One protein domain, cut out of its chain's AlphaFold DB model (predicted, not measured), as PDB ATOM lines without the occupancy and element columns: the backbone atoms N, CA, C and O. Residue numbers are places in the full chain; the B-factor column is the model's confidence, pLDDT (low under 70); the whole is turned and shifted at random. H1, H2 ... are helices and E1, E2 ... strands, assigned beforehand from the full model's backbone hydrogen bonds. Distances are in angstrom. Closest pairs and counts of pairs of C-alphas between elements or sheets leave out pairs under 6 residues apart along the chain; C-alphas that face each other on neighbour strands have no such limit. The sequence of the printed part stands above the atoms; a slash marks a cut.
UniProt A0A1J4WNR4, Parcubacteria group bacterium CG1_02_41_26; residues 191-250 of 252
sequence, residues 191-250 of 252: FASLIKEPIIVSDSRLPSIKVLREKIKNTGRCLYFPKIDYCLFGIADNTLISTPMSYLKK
ATOM      1  N   PHE A 191     198.820 338.003 344.318       96.31
ATOM      2  CA  PHE A 191     198.542 337.262 343.098       96.31
ATOM      3  C   PHE A 191     199.303 335.944 343.108       96.31
ATOM      4  O   PHE A 191     200.496 335.903 343.410       96.31
ATOM      5  N   ALA A 192     198.610 334.861 342.788       96.38
ATOM      6  CA  ALA A 192     199.192 333.551 342.595       96.38
ATOM      7  C   ALA A 192     200.074 333.504 341.340       96.38
ATOM      8  O   ALA A 192     199.939 334.299 340.412       96.38
ATOM      9  N   SER A 193     200.977 332.534 341.318       94.62
ATOM     10  CA  SER A 193     201.712 332.145 340.126       94.62
ATOM     11  C   SER A 193     200.771 331.470 339.135       94.62
ATOM     12  O   SER A 193     200.130 330.475 339.480       94.62
ATOM     13  N   LEU A 194     200.712 331.988 337.907       90.31
ATOM     14  CA  LEU A 194     199.907 331.390 336.837       90.31
ATOM     15  C   LEU A 194     200.618 330.204 336.165       90.31
ATOM     16  O   LEU A 194     199.963 329.383 335.547       90.31
ATOM     17  N   ILE A 195     201.937 330.058 336.339       86.62
ATOM     18  CA  ILE A 195     202.720 328.955 335.746       86.62
ATOM     19  C   ILE A 195     202.650 327.648 336.552       86.62
ATOM     20  O   ILE A 195     203.294 326.658 336.201       86.62
ATOM     21  N   LYS A 196     201.956 327.647 337.694       92.06
ATOM     22  CA  LYS A 196     201.791 326.462 338.538       92.06
ATOM     23  C   LYS A 196     200.346 326.013 338.526       92.06
ATOM     24  O   LYS A 196     199.438 326.827 338.651       92.06
ATOM     25  N   GLU A 197     200.174 324.694 338.490       92.75
ATOM     26  CA  GLU A 197     198.871 324.051 338.614       92.75
ATOM     27  C   GLU A 197     198.070 324.641 339.782       92.75
ATOM     28  O   GLU A 197     198.630 324.821 340.867       92.75
ATOM     29  N   PRO A 198     196.772 324.921 339.638       95.50
ATOM     30  CA  PRO A 198     195.960 325.377 340.757       95.50
ATOM     31  C   PRO A 198     195.829 324.317 341.861       95.50
ATOM     32  O   PRO A 198     196.007 323.119 341.646       95.50
ATOM     33  N   ILE A 199     195.509 324.759 343.074       96.38
ATOM     34  CA  ILE A 199     195.098 323.876 344.165       96.38
ATOM     35  C   ILE A 199     193.583 323.742 344.119       96.38
ATOM     36  O   ILE A 199     192.874 324.745 344.196       96.38
ATOM     37  N   ILE A 200     193.100 322.506 344.064       95.56
ATOM     38  CA  ILE A 200     191.671 322.207 344.140       95.56
ATOM     39  C   ILE A 200     191.151 322.562 345.536       95.56
ATOM     40  O   ILE A 200     191.740 322.195 346.555       95.56
ATOM     41  N   VAL A 201     190.047 323.297 345.572       94.12
ATOM     42  CA  VAL A 201     189.310 323.661 346.779       94.12
ATOM     43  C   VAL A 201     187.967 322.941 346.734       94.12
ATOM     44  O   VAL A 201     187.125 323.223 345.882       94.12
ATOM     45  N   SER A 202     187.800 321.960 347.622       89.25
ATOM     46  CA  SER A 202     186.625 321.080 347.688       89.25
ATOM     47  C   SER A 202     185.566 321.544 348.693       89.25
ATOM     48  O   SER A 202     184.590 320.832 348.931       89.25
ATOM     49  N   ASP A 203     185.757 322.713 349.303       83.88
ATOM     50  CA  ASP A 203     184.858 323.285 350.296       83.88
ATOM     51  C   ASP A 203     183.420 323.419 349.766       83.88
ATOM     52  O   ASP A 203     183.164 323.760 348.608       83.88
ATOM     53  N   SER A 204     182.444 323.157 350.636       81.50
ATOM     54  CA  SER A 204     181.020 323.326 350.324       81.50
ATOM     55  C   SER A 204     180.562 324.786 350.370       81.50
ATOM     56  O   SER A 204     179.496 325.104 349.852       81.50
ATOM     57  N   ARG A 205     181.364 325.667 350.980       87.44
ATOM     58  CA  ARG A 205     181.140 327.112 351.098       87.44
ATOM     59  C   ARG A 205     182.433 327.847 350.782       87.44
ATOM     60  O   ARG A 205     183.510 327.330 351.061       87.44
ATOM     61  N   LEU A 206     182.327 329.056 350.237       88.00
ATOM     62  CA  LEU A 206     183.495 329.888 349.961       88.00
ATOM     63  C   LEU A 206     184.195 330.258 351.286       88.00
ATOM     64  O   LEU A 206     183.553 330.867 352.148       88.00
ATOM     65  N   PRO A 207     185.482 329.907 351.477       92.50
ATOM     66  CA  PRO A 207     186.230 330.320 352.659       92.50
ATOM     67  C   PRO A 207     186.333 331.845 352.762       92.50
ATOM     68  O   PRO A 207     186.219 332.563 351.768       92.50
ATOM     69  N   SER A 208     186.605 332.358 353.963       93.94
ATOM     70  CA  SER A 208     186.793 333.800 354.146       93.94
ATOM     71  C   SER A 208     187.982 334.322 353.332       93.94
ATOM     72  O   SER A 208     188.969 333.614 353.113       93.94
ATOM     73  N   ILE A 209     187.936 335.601 352.947       93.94
ATOM     74  CA  ILE A 209     189.019 336.272 352.206       93.94
ATOM     75  C   ILE A 209     190.368 336.092 352.914       93.94
ATOM     76  O   ILE A 209     191.372 335.821 352.262       93.94
ATOM     77  N   LYS A 210     190.395 336.166 354.251       92.81
ATOM     78  CA  LYS A 210     191.607 335.944 355.053       92.81
ATOM     79  C   LYS A 210     192.196 334.547 354.832       92.81
ATOM     80  O   LYS A 210     193.402 334.422 354.644       92.81
ATOM     81  N   VAL A 211     191.356 333.510 354.832       94.19
ATOM     82  CA  VAL A 211     191.788 332.121 354.601       94.19
ATOM     83  C   VAL A 211     192.299 331.947 353.172       94.19
ATOM     84  O   VAL A 211     193.380 331.392 352.971       94.19
ATOM     85  N   LEU A 212     191.568 332.465 352.183       95.56
ATOM     86  CA  LEU A 212     191.962 332.401 350.771       95.56
ATOM     87  C   LEU A 212     193.297 333.116 350.525       95.56
ATOM     88  O   LEU A 212     194.185 332.566 349.875       95.56
ATOM     89  N   ARG A 213     193.463 334.306 351.111       94.38
ATOM     90  CA  ARG A 213     194.685 335.110 351.035       94.38
ATOM     91  C   ARG A 213     195.878 334.355 351.595       94.38
ATOM     92  O   ARG A 213     196.875 334.216 350.895       94.38
ATOM     93  N   GLU A 214     195.781 333.814 352.808       93.94
ATOM     94  CA  GLU A 214     196.878 333.040 353.404       93.94
ATOM     95  C   GLU A 214     197.218 331.791 352.584       93.94
ATOM     96  O   GLU A 214     198.393 331.455 352.421       93.94
ATOM     97  N   LYS A 215     196.217 331.134 351.987       96.06
ATOM     98  CA  LYS A 215     196.443 329.976 351.115       96.06
ATOM     99  C   LYS A 215     197.221 330.368 349.855       96.06
ATOM    100  O   LYS A 215     198.200 329.695 349.533       96.06
ATOM    101  N   ILE A 216     196.870 331.474 349.191       96.50
ATOM    102  CA  ILE A 216     197.638 332.002 348.047       96.50
ATOM    103  C   ILE A 216     199.046 332.413 348.485       96.50
ATOM    104  O   ILE A 216     200.016 332.025 347.841       96.50
ATOM    105  N   LYS A 217     199.188 333.146 349.594       95.25
ATOM    106  CA  LYS A 217     200.493 333.595 350.097       95.25
ATOM    107  C   LYS A 217     201.426 332.409 350.356       95.25
ATOM    108  O   LYS A 217     202.531 332.358 349.821       95.25
ATOM    109  N   ASN A 218     200.969 331.415 351.110       95.12
ATOM    110  CA  ASN A 218     201.813 330.301 351.546       95.12
ATOM    111  C   ASN A 218     202.104 329.293 350.434       95.12
ATOM    112  O   ASN A 218     203.185 328.708 350.402       95.12
ATOM    113  N   THR A 219     201.160 329.086 349.516       97.12
ATOM    114  CA  THR A 219     201.333 328.100 348.441       97.12
ATOM    115  C   THR A 219     201.850 328.709 347.152       97.12
ATOM    116  O   THR A 219     202.413 327.983 346.346       97.12
ATOM    117  N   GLY A 220     201.659 330.011 346.942       97.25
ATOM    118  CA  GLY A 220     201.948 330.705 345.691       97.25
ATOM    119  C   GLY A 220     201.055 330.293 344.520       97.25
ATOM    120  O   GLY A 220     201.329 330.711 343.402       97.25
ATOM    121  N   ARG A 221     200.024 329.469 344.736       97.38
ATOM    122  CA  ARG A 221     199.230 328.828 343.675       97.38
ATOM    123  C   ARG A 221     197.809 329.371 343.641       97.38
ATOM    124  O   ARG A 221     197.270 329.793 344.666       97.38
ATOM    125  N   CYS A 222     197.204 329.328 342.458       96.62
ATOM    126  CA  CYS A 222     195.799 329.667 342.289       96.62
ATOM    127  C   CYS A 222     194.915 328.658 343.034       96.62
ATOM    128  O   CYS A 222     195.332 327.529 343.304       96.62
ATOM    129  N   LEU A 223     193.686 329.047 343.351       97.25
ATOM    130  CA  LEU A 223     192.703 328.211 344.032       97.25
ATOM    131  C   LEU A 223     191.551 327.913 343.073       97.25
ATOM    132  O   LEU A 223     190.793 328.814 342.719       97.25
ATOM    133  N   TYR A 224     191.435 326.663 342.640       96.06
ATOM    134  CA  TYR A 224     190.395 326.225 341.715       96.06
ATOM    135  C   TYR A 224     189.188 325.680 342.475       96.06
ATOM    136  O   TYR A 224     189.342 324.827 343.347       96.06
ATOM    137  N   PHE A 225     187.997 326.155 342.120       95.38
ATOM    138  CA  PHE A 225     186.712 325.759 342.686       95.38
ATOM    139  C   PHE A 225     185.907 324.991 341.624       95.38
ATOM    140  O   PHE A 225     185.185 325.615 340.841       95.38
ATOM    141  N   PRO A 226     185.984 323.644 341.585       93.44
ATOM    142  CA  PRO A 226     185.422 322.853 340.488       93.44
ATOM    143  C   PRO A 226     183.908 322.993 340.335       93.44
ATOM    144  O   PRO A 226     183.395 322.975 339.225       93.44
ATOM    145  N   LYS A 227     183.185 323.184 341.447       91.06
ATOM    146  CA  LYS A 227     181.716 323.287 341.450       91.06
ATOM    147  C   LYS A 227     181.174 324.489 340.674       91.06
ATOM    148  O   LYS A 227     180.012 324.471 340.290       91.06
ATOM    149  N   ILE A 228     181.991 325.524 340.495       91.56
ATOM    150  CA  ILE A 228     181.624 326.733 339.751       91.56
ATOM    151  C   ILE A 228     182.524 326.958 338.531       91.56
ATOM    152  O   ILE A 228     182.303 327.903 337.794       91.56
ATOM    153  N   ASP A 229     183.524 326.103 338.311       92.62
ATOM    154  CA  ASP A 229     184.562 326.232 337.281       92.62
ATOM    155  C   ASP A 229     185.365 327.551 337.302       92.62
ATOM    156  O   ASP A 229     185.821 328.046 336.272       92.62
ATOM    157  N   TYR A 230     185.599 328.123 338.489       94.12
ATOM    158  CA  TYR A 230     186.409 329.341 338.643       94.12
ATOM    159  C   TYR A 230     187.731 329.080 339.343       94.12
ATOM    160  O   TYR A 230     187.821 328.343 340.327       94.12
ATOM    161  N   CYS A 231     188.759 329.767 338.864       94.81
ATOM    162  CA  CYS A 231     190.074 329.807 339.464       94.81
ATOM    163  C   CYS A 231     190.324 331.195 340.059       94.81
ATOM    164  O   CYS A 231     190.410 332.191 339.343       94.81
ATOM    165  N   LEU A 232     190.439 331.261 341.384       95.75
ATOM    166  CA  LEU A 232     190.872 332.448 342.110       95.75
ATOM    167  C   LEU A 232     192.393 332.545 342.030       95.75
ATOM    168  O   LEU A 232     193.099 331.646 342.488       95.75
ATOM    169  N   PHE A 233     192.904 333.638 341.484       94.88
ATOM    170  CA  PHE A 233     194.343 333.845 341.338       94.88
ATOM    171  C   PHE A 233     194.813 335.162 341.959       94.88
ATOM    172  O   PHE A 233     196.015 335.393 342.010       94.88
ATOM    173  N   GLY A 234     193.920 336.018 342.461       95.38
ATOM    174  CA  GLY A 234     194.326 337.241 343.141       95.38
ATOM    175  C   GLY A 234     193.330 337.737 344.178       95.38
ATOM    176  O   GLY A 234     192.159 337.365 344.159       95.38
ATOM    177  N   ILE A 235     193.811 338.571 345.098       94.62
ATOM    178  CA  ILE A 235     192.991 339.287 346.082       94.62
ATOM    179  C   ILE A 235     193.568 340.691 346.266       94.62
ATOM    180  O   ILE A 235     194.730 340.814 346.662       94.62
ATOM    181  N   ALA A 236     192.756 341.722 346.044       90.06
ATOM    182  CA  ALA A 236     193.105 343.137 346.213       90.06
ATOM    183  C   ALA A 236     191.937 343.875 346.882       90.06
ATOM    184  O   ALA A 236     190.806 343.645 346.483       90.06
ATOM    185  N   ASP A 237     192.179 344.712 347.897       84.19
ATOM    186  CA  ASP A 237     191.148 345.531 348.568       84.19
ATOM    187  C   ASP A 237     189.860 344.764 348.960       84.19
ATOM    188  O   ASP A 237     188.742 345.232 348.776       84.19
ATOM    189  N   ASN A 238     190.011 343.550 349.512       83.25
ATOM    190  CA  ASN A 238     188.915 342.610 349.827       83.25
ATOM    191  C   ASN A 238     188.087 342.126 348.619       83.25
ATOM    192  O   ASN A 238     187.099 341.412 348.785       83.25
ATOM    193  N   THR A 239     188.510 342.432 347.401       90.81
ATOM    194  CA  THR A 239     187.957 341.888 346.164       90.81
ATOM    195  C   THR A 239     188.697 340.614 345.768       90.81
ATOM    196  O   THR A 239     189.928 340.549 345.764       90.81
ATOM    197  N   LEU A 240     187.928 339.581 345.426       94.81
ATOM    198  CA  LEU A 240     188.434 338.342 344.848       94.81
ATOM    199  C   LEU A 240     188.630 338.521 343.342       94.81
ATOM    200  O   LEU A 240     187.724 338.977 342.652       94.81
ATOM    201  N   ILE A 241     189.793 338.124 342.835       94.62
ATOM    202  CA  ILE A 241     190.137 338.220 341.417       94.62
ATOM    203  C   ILE A 241     190.246 336.804 340.856       94.62
ATOM    204  O   ILE A 241     191.148 336.032 341.206       94.62
ATOM    205  N   SER A 242     189.278 336.448 340.018       94.00
ATOM    206  CA  SER A 242     189.099 335.098 339.499       94.00
ATOM    207  C   SER A 242     188.773 335.102 338.010       94.00
ATOM    208  O   SER A 242     188.446 336.126 337.412       94.00
ATOM    209  N   THR A 243     188.918 333.940 337.390       92.38
ATOM    210  CA  THR A 243     188.579 333.719 335.984       92.38
ATOM    211  C   THR A 243     188.118 332.272 335.794       92.38
ATOM    212  O   THR A 243     188.532 331.416 336.586       92.38
ATOM    213  N   PRO A 244     187.281 331.959 334.788       94.06
ATOM    214  CA  PRO A 244     186.970 330.575 334.457       94.06
ATOM    215  C   PRO A 244     188.238 329.753 334.199       94.06
ATOM    216  O   PRO A 244     189.182 330.231 333.562       94.06
ATOM    217  N   MET A 245     188.266 328.501 334.651       90.56
ATOM    218  CA  MET A 245     189.443 327.633 334.486       90.56
ATOM    219  C   MET A 245     189.797 327.411 333.011       90.56
ATOM    220  O   MET A 245     190.970 327.376 332.637       90.56
ATOM    221  N   SER A 246     188.780 327.312 332.155       87.75
ATOM    222  CA  SER A 246     188.927 327.212 330.699       87.75
ATOM    223  C   SER A 246     189.643 328.415 330.075       87.75
ATOM    224  O   SER A 246     190.388 328.252 329.108       87.75
ATOM    225  N   TYR A 247     189.455 329.615 330.628       86.25
ATOM    226  CA  TYR A 247     190.143 330.816 330.169       86.25
ATOM    227  C   TYR A 247     191.588 330.844 330.664       86.25
ATOM    228  O   TYR A 247     192.489 331.115 329.874       86.25
ATOM    229  N   LEU A 248     191.822 330.484 331.931       83.56
ATOM    230  CA  LEU A 248     193.166 330.468 332.510       83.56
ATOM    231  C   LEU A 248     194.118 329.534 331.754       83.56
ATOM    232  O   LEU A 248     195.255 329.916 331.504       83.56
ATOM    233  N   LYS A 249     193.643 328.360 331.316       79.44
ATOM    234  CA  LYS A 249     194.426 327.391 330.522       79.44
ATOM    235  C   LYS A 249     194.993 327.949 329.212       79.44
ATOM    236  O   LYS A 249     195.874 327.327 328.639       79.44
ATOM    237  N   LYS A 250     194.505 329.093 328.721       78.75
ATOM    238  CA  LYS A 250     195.068 329.770 327.540       78.75
ATOM    239  C   LYS A 250     196.352 330.554 327.853       78.75
ATOM    240  O   LYS A 250     197.013 331.005 326.924       78.75
TER     241      LYS A 250
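Overview. This is residues 191 to 250 of the 252 residues of a protein of Parcubacteria group bacterium CG1_02_41_26 (UniProt A0A1J4WNR4). A small antiparallel sheet of three strands, the long hairpin E2 and E3 with the short strand E1 beside E2, has the helix H1 crossing over E2 and the short helix H2 following directly at the end of E3. The long stretch 191 to 208, without a named element, runs past E1 on its way to H1 and pairs beside E1 at residues 199 to 200. The printed part has 60 residues with two named helices and three named strands, in the order H1, E1, E2, E3, H2, and the sheet order is E1, E2, E3. The class is mixed, helices and strands. The whole is compact, with a radius of gyration of the C-alphas of 10.4 A and a rounded outline of 28 by 24 by 19 A.

Arrangement. The sheet is a meander, each strand the antiparallel neighbour of the one before: E1 is residues 223 to 225, E2 is 230 to 236 and E3 is 239 to 244. E2 and E3 form a hairpin with 154 degrees between their directions; N 231 and O 243 are 2.8 A apart and N 241 and O 234 are 2.8 A apart, both within hydrogen-bond range. E1 and E2 form a hairpin at 136 degrees, with N 223 and O 232 at 2.8 A, within hydrogen-bond range. Residues 199 to 200 pair with residues 223 to 224 of E1, parallel. H1, residues 209 to 219, is on the sheet at a height of 8.7 A, giving two layers, a sheet with a helix on one face. It lies over E2, and only just not over E3, and runs across the strands at 80 degrees to E2 on the local plane. Its closest C-alphas to E2 are those of Arg 213 and Ile 235, 6.7 A apart. H2, residues 245 to 248, is on the sheet at a height of 8.3 A, only just over none of the strands, with 2 of its 4 C-alphas falling on E2 and 2 on E3. The closest C-alphas of H2 and E2 are those of Met 245 and Tyr 230, 5.4 A apart. H1 and H2 are apart. In H1 every O i to N i+4 pair is within hydrogen-bond range, while H2 is too short for such a pair and has its one O i to N i+3 pair within range.

Along the chain. E2 is 17.1 A long, E3 16.3 A, H1 15.3 A, E1 6.6 A and H2 5.1 A. H1 begins at C-alpha 209, (189.019, 336.272, 352.206). E2 begins at C-alpha 230, (186.409, 329.341, 338.643), and H2 ends at C-alpha 248, (193.166, 330.468, 332.510).

Size, cuts and confidence. The two C-alphas farthest apart, those of Lys 210 and Lys 250, are 28.4 A apart. The printed part has no cut, and the four links between named elements are tight. The mean pLDDT of the printed part is 92.2, and no printed residue is under 70.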